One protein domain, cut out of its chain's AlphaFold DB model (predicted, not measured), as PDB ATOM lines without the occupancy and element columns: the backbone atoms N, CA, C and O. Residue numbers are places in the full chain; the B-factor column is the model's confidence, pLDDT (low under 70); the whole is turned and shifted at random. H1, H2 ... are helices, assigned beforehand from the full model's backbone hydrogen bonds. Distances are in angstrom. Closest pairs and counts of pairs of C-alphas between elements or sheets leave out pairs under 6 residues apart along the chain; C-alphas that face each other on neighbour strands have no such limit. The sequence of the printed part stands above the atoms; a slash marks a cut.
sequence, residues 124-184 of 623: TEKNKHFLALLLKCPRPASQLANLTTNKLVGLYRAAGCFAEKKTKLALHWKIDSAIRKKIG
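AT A GLANCE: This is residues 124 to 184 of the 623 residues of an uncharacterized protein of Chara braunii (UniProt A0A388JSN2). Two helices side by side, H3 and the longer H4, make a helical hairpin; H1 crosses H3 nearly at a right angle, and short H2 packs on residues 174 to 182 of H4. The printed part has 61 residues with four named helices, H1 to H4 in order, and no named strand: all helix. It is compact, radius of gyration of the C-alphas 10.5 A, spanning 29 by 21 by 20 A.

IN THESE COORDINATES: H1, residues 124 to 136, begins at C-alpha 124 (388.591, 302.249, 310.207) and is 18.4 A long. H2, residues 141 to 146, is 9.7 A. H3, residues 149 to 159, is 15.1 A. H4, residues 165 to 183, is 26.1 A and ends at C-alpha 183 (372.638, 301.503, 326.948).

HOW THE PARTS SIT: H1 touches H3, about perpendicular at 78 degrees; their closest C-alphas, Thr 124 and Ala 158, are 5.7 A apart. H2 touches H4 with H4's residues 174 to 182 alone, at a steep tilt of 41 degrees, the same way; the closest C-alphas, Ala 145 and Ala 178, are 5.2 A apart. H3 and H4, a hairpin, touch at a shallow tilt of 10 degrees, opposite ways, closest at the C-alphas of Ala 159 and Lys 168, 5.8 A. In H1, H3 and H4 every O i to N i+4 pair is within hydrogen-bond range; in H2 0 of 2 are, but 3 of 3 O i to N i+3 pairs.

THE WHOLE: The C-alphas farthest apart, Ala 163 and Gly 184, are 29.3 A apart. The printed part has no cut, and its three links are tight. Residues 138 to 142 have pLDDT under 70.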
ATOM      1  N   THR A 124     389.086 300.883 310.421       78.69
ATOM      2  CA  THR A 124     388.591 302.249 310.207       78.69
ATOM      3  C   THR A 124     388.089 302.445 308.780       78.69
ATOM      4  O   THR A 124     387.026 303.029 308.604       78.69
ATOM      5  N   GLU A 125     388.792 301.928 307.773       77.50
ATOM      6  CA  GLU A 125     388.356 301.979 306.368       77.50
ATOM      7  C   GLU A 125     387.111 301.127 306.127       77.50
ATOM      8  O   GLU A 125     386.166 301.603 305.503       77.50
ATOM      9  N   LYS A 126     387.049 299.915 306.697       83.00
ATOM     10  CA  LYS A 126     385.841 299.072 306.676       83.00
ATOM     11  C   LYS A 126     384.651 299.798 307.314       83.00
ATOM     12  O   LYS A 126     383.561 299.813 306.756       83.00
ATOM     13  N   ASN A 127     384.867 300.449 308.460       86.94
ATOM     14  CA  ASN A 127     383.845 301.254 309.133       86.94
ATOM     15  C   ASN A 127     383.444 302.488 308.312       86.94
ATOM     16  O   ASN A 127     382.262 302.797 308.234       86.94
ATOM     17  N   LYS A 128     384.397 303.185 307.686       84.62
ATOM     18  CA  LYS A 128     384.125 304.343 306.825       84.62
ATOM     19  C   LYS A 128     383.302 303.938 305.604       84.62
ATOM     20  O   LYS A 128     382.352 304.633 305.271       84.62
ATOM     21  N   HIS A 129     383.625 302.802 304.986       84.19
ATOM     22  CA  HIS A 129     382.859 302.250 303.872       84.19
ATOM     23  C   HIS A 129     381.427 301.899 304.293       84.19
ATOM     24  O   HIS A 129     380.482 302.354 303.659       84.19
ATOM     25  N   PHE A 130     381.255 301.205 305.422       85.44
ATOM     26  CA  PHE A 130     379.932 300.928 305.991       85.44
ATOM     27  C   PHE A 130     379.124 302.213 306.247       85.44
ATOM     28  O   PHE A 130     377.951 302.295 305.902       85.44
ATOM     29  N   LEU A 131     379.755 303.252 306.805       87.44
ATOM     30  CA  LEU A 131     379.105 304.545 307.041       87.44
ATOM     31  C   LEU A 131     378.750 305.277 305.743       87.44
ATOM     32  O   LEU A 131     377.730 305.955 305.700       87.44
ATOM     33  N   ALA A 132     379.560 305.139 304.693       85.19
ATOM     34  CA  ALA A 132     379.249 305.687 303.378       85.19
ATOM     35  C   ALA A 132     378.033 304.985 302.749       85.19
ATOM     36  O   ALA A 132     377.166 305.660 302.202       85.19
ATOM     37  N   LEU A 133     377.918 303.659 302.891       83.94
ATOM     38  CA  LEU A 133     376.729 302.910 302.464       83.94
ATOM     39  C   LEU A 133     375.476 303.336 303.245       83.94
ATOM     40  O   LEU A 133     374.430 303.565 302.649       83.94
ATOM     41  N   LEU A 134     375.601 303.547 304.558       82.75
ATOM     42  CA  LEU A 134     374.514 304.039 305.417       82.75
ATOM     43  C   LEU A 134     374.028 305.458 305.048       82.75
ATOM     44  O   LEU A 134     372.914 305.851 305.400       82.75
ATOM     45  N   LEU A 135     374.871 306.262 304.394       81.06
ATOM     46  CA  LEU A 135     374.483 307.573 303.866       81.06
ATOM     47  C   LEU A 135     373.766 307.453 302.520       81.06
ATOM     48  O   LEU A 135     372.812 308.189 302.296       81.06
ATOM     49  N   LYS A 136     374.208 306.528 301.658       78.94
ATOM     50  CA  LYS A 136     373.608 306.281 300.339       78.94
ATOM     51  C   LYS A 136     372.234 305.609 300.427       78.94
ATOM     52  O   LYS A 136     371.358 305.919 299.632       78.94
ATOM     53  N   CYS A 137     372.023 304.736 301.410       71.00
ATOM     54  CA  CYS A 137     370.748 304.057 301.637       71.00
ATOM     55  C   CYS A 137     370.244 304.389 303.057       71.00
ATOM     56  O   CYS A 137     370.898 303.989 304.018       71.00
ATOM     57  N   PRO A 138     369.107 305.094 303.248       60.56
ATOM     58  CA  PRO A 138     368.635 305.513 304.577       60.56
ATOM     59  C   PRO A 138     367.960 304.407 305.409       60.56
ATOM     60  O   PRO A 138     367.903 304.523 306.635       60.56
ATOM     61  N   ARG A 139     367.476 303.337 304.763       58.34
ATOM     62  CA  ARG A 139     366.751 302.206 305.379       58.34
ATOM     63  C   ARG A 139     367.541 301.257 306.331       58.34
ATOM     64  O   ARG A 139     366.874 300.525 307.053       58.34
ATOM     65  N   PRO A 140     368.888 301.273 306.484       58.31
ATOM     66  CA  PRO A 140     369.606 300.418 307.442       58.31
ATOM     67  C   PRO A 140     369.732 300.982 308.871       58.31
ATOM     68  O   PRO A 140     370.541 300.487 309.656       58.31
ATOM     69  N   ALA A 141     368.983 302.018 309.266       57.84
ATOM     70  CA  ALA A 141     369.078 302.541 310.639       57.84
ATOM     71  C   ALA A 141     368.702 301.490 311.708       57.84
ATOM     72  O   ALA A 141     369.263 301.510 312.805       57.84
ATOM     73  N   SER A 142     367.827 300.539 311.366       65.38
ATOM     74  CA  SER A 142     367.518 299.350 312.173       65.38
ATOM     75  C   SER A 142     368.738 298.442 312.370       65.38
ATOM     76  O   SER A 142     368.968 297.958 313.474       65.38
ATOM     77  N   GLN A 143     369.602 298.291 311.358       73.56
ATOM     78  CA  GLN A 143     370.807 297.458 311.445       73.56
ATOM     79  C   GLN A 143     371.803 297.970 312.490       73.56
ATOM     80  O   GLN A 143     372.506 297.168 313.097       73.56
ATOM     81  N   LEU A 144     371.858 299.287 312.743       82.12
ATOM     82  CA  LEU A 144     372.719 299.842 313.794       82.12
ATOM     83  C   LEU A 144     372.332 299.331 315.188       82.12
ATOM     84  O   LEU A 144     373.219 299.149 316.019       82.12
ATOM     85  N   ALA A 145     371.047 299.082 315.449       76.38
ATOM     86  CA  ALA A 145     370.595 298.566 316.743       76.38
ATOM     87  C   ALA A 145     371.141 297.150 317.020       76.38
ATOM     88  O   ALA A 145     371.509 296.834 318.153       76.38
ATOM     89  N   ASN A 146     371.303 296.347 315.964       83.25
ATOM     90  CA  ASN A 146     371.787 294.965 316.045       83.25
ATOM     91  C   ASN A 146     373.313 294.870 316.220       83.25
ATOM     92  O   ASN A 146     373.844 293.812 316.551       83.25
ATOM     93  N   LEU A 147     374.055 295.967 316.031       87.81
ATOM     94  CA  LEU A 147     375.510 295.954 316.158       87.81
ATOM     95  C   LEU A 147     375.968 295.881 317.622       87.81
ATOM     96  O   LEU A 147     375.334 296.390 318.550       87.81
ATOM     97  N   THR A 148     377.141 295.281 317.837       89.94
ATOM     98  CA  THR A 148     377.794 295.278 319.152       89.94
ATOM     99  C   THR A 148     378.204 296.693 319.566       89.94
ATOM    100  O   THR A 148     378.510 297.549 318.730       89.94
ATOM    101  N   THR A 149     378.268 296.952 320.872       87.56
ATOM    102  CA  THR A 149     378.672 298.259 321.422       87.56
ATOM    103  C   THR A 149     380.094 298.640 320.995       87.56
ATOM    104  O   THR A 149     380.339 299.774 320.580       87.56
ATOM    105  N   ASN A 150     381.002 297.660 320.932       89.31
ATOM    106  CA  ASN A 150     382.328 297.775 320.310       89.31
ATOM    107  C   ASN A 150     382.276 298.298 318.871       89.31
ATOM    108  O   ASN A 150     382.999 299.238 318.514       89.31
ATOM    109  N   LYS A 151     381.412 297.711 318.038       90.25
ATOM    110  CA  LYS A 151     381.255 298.125 316.644       90.25
ATOM    111  C   LYS A 151     380.667 299.530 316.556       90.25
ATOM    112  O   LYS A 151     381.195 300.338 315.794       90.25
ATOM    113  N   LEU A 152     379.663 299.857 317.367       91.19
ATOM    114  CA  LEU A 152     379.041 301.185 317.411       91.19
ATOM    115  C   LEU A 152     380.019 302.288 317.835       91.19
ATOM    116  O   LEU A 152     380.108 303.317 317.167       91.19
ATOM    117  N   VAL A 153     380.827 302.066 318.875       90.38
ATOM    118  CA  VAL A 153     381.889 303.008 319.280       90.38
ATOM    119  C   VAL A 153     382.950 303.141 318.181       90.38
ATOM    120  O   VAL A 153     383.420 304.246 317.892       90.38
ATOM    121  N   GLY A 154     383.310 302.036 317.522       89.62
ATOM    122  CA  GLY A 154     384.217 302.034 316.373       89.62
ATOM    123  C   GLY A 154     383.682 302.838 315.183       89.62
ATOM    124  O   GLY A 154     384.436 303.599 314.570       89.62
ATOM    125  N   LEU A 155     382.388 302.714 314.882       91.56
ATOM    126  CA  LEU A 155     381.690 303.504 313.866       91.56
ATOM    127  C   LEU A 155     381.638 304.982 314.264       91.56
ATOM    128  O   LEU A 155     381.955 305.840 313.447       91.56
ATOM    129  N   TYR A 156     381.341 305.298 315.526       91.69
ATOM    130  CA  TYR A 156     381.312 306.680 316.014       91.69
ATOM    131  C   TYR A 156     382.671 307.379 315.840       91.69
ATOM    132  O   TYR A 156     382.741 308.539 315.417       91.69
ATOM    133  N   ARG A 157     383.772 306.671 316.136       89.62
ATOM    134  CA  ARG A 157     385.142 307.161 315.906       89.62
ATOM    135  C   ARG A 157     385.425 307.351 314.414       89.62
ATOM    136  O   ARG A 157     385.915 308.411 314.037       89.62
ATOM    137  N   ALA A 158     385.074 306.375 313.573       89.75
ATOM    138  CA  ALA A 158     385.287 306.430 312.122       89.75
ATOM    139  C   ALA A 158     384.454 307.520 311.424       89.75
ATOM    140  O   ALA A 158     384.938 308.151 310.487       89.75
ATOM    141  N   ALA A 159     383.249 307.820 311.920       89.19
ATOM    142  CA  ALA A 159     382.438 308.951 311.461       89.19
ATOM    143  C   ALA A 159     383.171 310.294 311.633       89.19
ATOM    144  O   ALA A 159     382.921 311.252 310.907       89.19
ATOM    145  N   GLY A 160     384.137 310.359 312.558       85.62
ATOM    146  CA  GLY A 160     385.022 311.503 312.721       85.62
ATOM    147  C   GLY A 160     385.909 311.814 311.512       85.62
ATOM    148  O   GLY A 160     386.321 312.969 311.407       85.62
ATOM    149  N   CYS A 161     386.156 310.833 310.633       83.62
ATOM    150  CA  CYS A 161     387.044 310.906 309.465       83.62
ATOM    151  C   CYS A 161     386.360 311.409 308.178       83.62
ATOM    152  O   CYS A 161     386.988 311.417 307.120       83.62
ATOM    153  N   PHE A 162     385.077 311.769 308.235       85.19
ATOM    154  CA  PHE A 162     384.382 312.426 307.127       85.19
ATOM    155  C   PHE A 162     384.710 313.925 307.141       85.19
ATOM    156  O   PHE A 162     384.683 314.548 308.204       85.19
ATOM    157  N   ALA A 163     385.040 314.484 305.972       82.69
ATOM    158  CA  ALA A 163     385.460 315.879 305.834       82.69
ATOM    159  C   ALA A 163     384.303 316.861 306.085       82.69
ATOM    160  O   ALA A 163     384.469 317.876 306.761       82.69
ATOM    161  N   GLU A 164     383.112 316.531 305.590       89.00
ATOM    162  CA  GLU A 164     381.955 317.411 305.663       89.00
ATOM    163  C   GLU A 164     381.285 317.383 307.050       89.00
ATOM    164  O   GLU A 164     380.903 316.335 307.586       89.00
ATOM    165  N   LYS A 165     381.096 318.572 307.636       86.94
ATOM    166  CA  LYS A 165     380.539 318.743 308.986       86.94
ATOM    167  C   LYS A 165     379.094 318.244 309.102       86.94
ATOM    168  O   LYS A 165     378.761 317.631 310.118       86.94
ATOM    169  N   LYS A 166     378.255 318.483 308.087       88.50
ATOM    170  CA  LYS A 166     376.840 318.066 308.057       88.50
ATOM    171  C   LYS A 166     376.727 316.541 308.101       88.50
ATOM    172  O   LYS A 166     376.098 315.992 309.004       88.50
ATOM    173  N   THR A 167     377.460 315.872 307.218       86.81
ATOM    174  CA  THR A 167     377.553 314.410 307.132       86.81
ATOM    175  C   THR A 167     378.052 313.774 308.432       86.81
ATOM    176  O   THR A 167     377.439 312.842 308.960       86.81
ATOM    177  N   LYS A 168     379.112 314.328 309.031       90.06
ATOM    178  CA  LYS A 168     379.632 313.871 310.330       90.06
ATOM    179  C   LYS A 168     378.598 313.975 311.450       90.06
ATOM    180  O   LYS A 168     378.455 313.041 312.239       90.06
ATOM    181  N   LEU A 169     377.884 315.098 311.530       88.00
ATOM    182  CA  LEU A 169     376.842 315.302 312.536       88.00
ATOM    183  C   LEU A 169     375.683 314.320 312.343       88.00
ATOM    184  O   LEU A 169     375.271 313.704 313.323       88.00
ATOM    185  N   ALA A 170     375.208 314.127 311.111       87.69
ATOM    186  CA  ALA A 170     374.134 313.182 310.801       87.69
ATOM    187  C   ALA A 170     374.497 311.745 311.212       87.69
ATOM    188  O   ALA A 170     373.722 311.080 311.903       87.69
ATOM    189  N   LEU A 171     375.709 311.287 310.878       90.44
ATOM    190  CA  LEU A 171     376.217 309.980 311.309       90.44
ATOM    191  C   LEU A 171     376.322 309.878 312.834       90.44
ATOM    192  O   LEU A 171     375.895 308.884 313.418       90.44
ATOM    193  N   HIS A 172     376.861 310.903 313.501       91.31
ATOM    194  CA  HIS A 172     376.955 310.927 314.963       91.31
ATOM    195  C   HIS A 172     375.589 310.872 315.636       91.31
ATOM    196  O   HIS A 172     375.483 310.200 316.653       91.31
ATOM    197  N   TRP A 173     374.560 311.520 315.088       90.12
ATOM    198  CA  TRP A 173     373.191 311.427 315.599       90.12
ATOM    199  C   TRP A 173     372.594 310.029 315.419       90.12
ATOM    200  O   TRP A 173     372.074 309.478 316.388       90.12
ATOM    201  N   LYS A 174     372.715 309.425 314.227       88.94
ATOM    202  CA  LYS A 174     372.215 308.061 313.968       88.94
ATOM    203  C   LYS A 174     372.875 307.033 314.896       88.94
ATOM    204  O   LYS A 174     372.187 306.228 315.517       88.94
ATOM    205  N   ILE A 175     374.199 307.099 315.044       91.38
ATOM    206  CA  ILE A 175     374.959 306.181 315.908       91.38
ATOM    207  C   ILE A 175     374.677 306.455 317.393       91.38
ATOM    208  O   ILE A 175     374.512 305.509 318.155       91.38
ATOM    209  N   ASP A 176     374.596 307.723 317.820       90.56
ATOM    210  CA  ASP A 176     374.253 308.081 319.207       90.56
ATOM    211  C   ASP A 176     372.857 307.591 319.589       90.56
ATOM    212  O   ASP A 176     372.677 307.101 320.698       90.56
ATOM    213  N   SER A 177     371.894 307.670 318.667       90.00
ATOM    214  CA  SER A 177     370.545 307.134 318.859       90.00
ATOM    215  C   SER A 177     370.571 305.617 319.065       90.00
ATOM    216  O   SER A 177     369.997 305.125 320.032       90.00
ATOM    217  N   ALA A 178     371.320 304.878 318.236       89.62
ATOM    218  CA  ALA A 178     371.479 303.430 318.397       89.62
ATOM    219  C   ALA A 178     372.158 303.053 319.729       89.62
ATOM    220  O   ALA A 178     371.696 302.152 320.423       89.62
ATOM    221  N   ILE A 179     373.214 303.774 320.126       89.31
ATOM    222  CA  ILE A 179     373.889 303.550 321.417       89.31
ATOM    223  C   ILE A 179     372.944 303.858 322.584       89.31
ATOM    224  O   ILE A 179     372.874 303.082 323.535       89.31
ATOM    225  N   ARG A 180     372.183 304.955 322.503       88.88
ATOM    226  CA  ARG A 180     371.230 305.349 323.543       88.88
ATOM    227  C   ARG A 180     370.102 304.336 323.697       88.88
ATOM    228  O   ARG A 180     369.759 304.021 324.823       88.88
ATOM    229  N   LYS A 181     369.568 303.790 322.601       87.50
ATOM    230  CA  LYS A 181     368.558 302.720 322.663       87.50
ATOM    231  C   LYS A 181     369.081 301.459 323.359       87.50
ATOM    232  O   LYS A 181     368.304 300.765 323.994       87.50
ATOM    233  N   LYS A 182     370.385 301.177 323.259       86.56
ATOM    234  CA  LYS A 182     371.004 299.959 323.804       86.56
ATOM    235  C   LYS A 182     371.494 300.087 325.250       86.56
ATOM    236  O   LYS A 182     371.493 299.105 325.973       86.56
ATOM    237  N   ILE A 183     371.962 301.271 325.651       83.56
ATOM    238  CA  ILE A 183     372.638 301.503 326.948       83.56
ATOM    239  C   ILE A 183     371.881 302.536 327.805       83.56
ATOM    240  O   ILE A 183     372.279 302.847 328.921       83.56
ATOM    241  N   GLY A 184     370.830 303.160 327.273       82.81
ATOM    242  CA  GLY A 184     370.094 304.254 327.920       82.81
ATOM    243  C   GLY A 184     370.811 305.612 327.872       82.81
ATOM    244  O   GLY A 184     370.180 306.668 327.863       82.81
TER     245      GLY A 184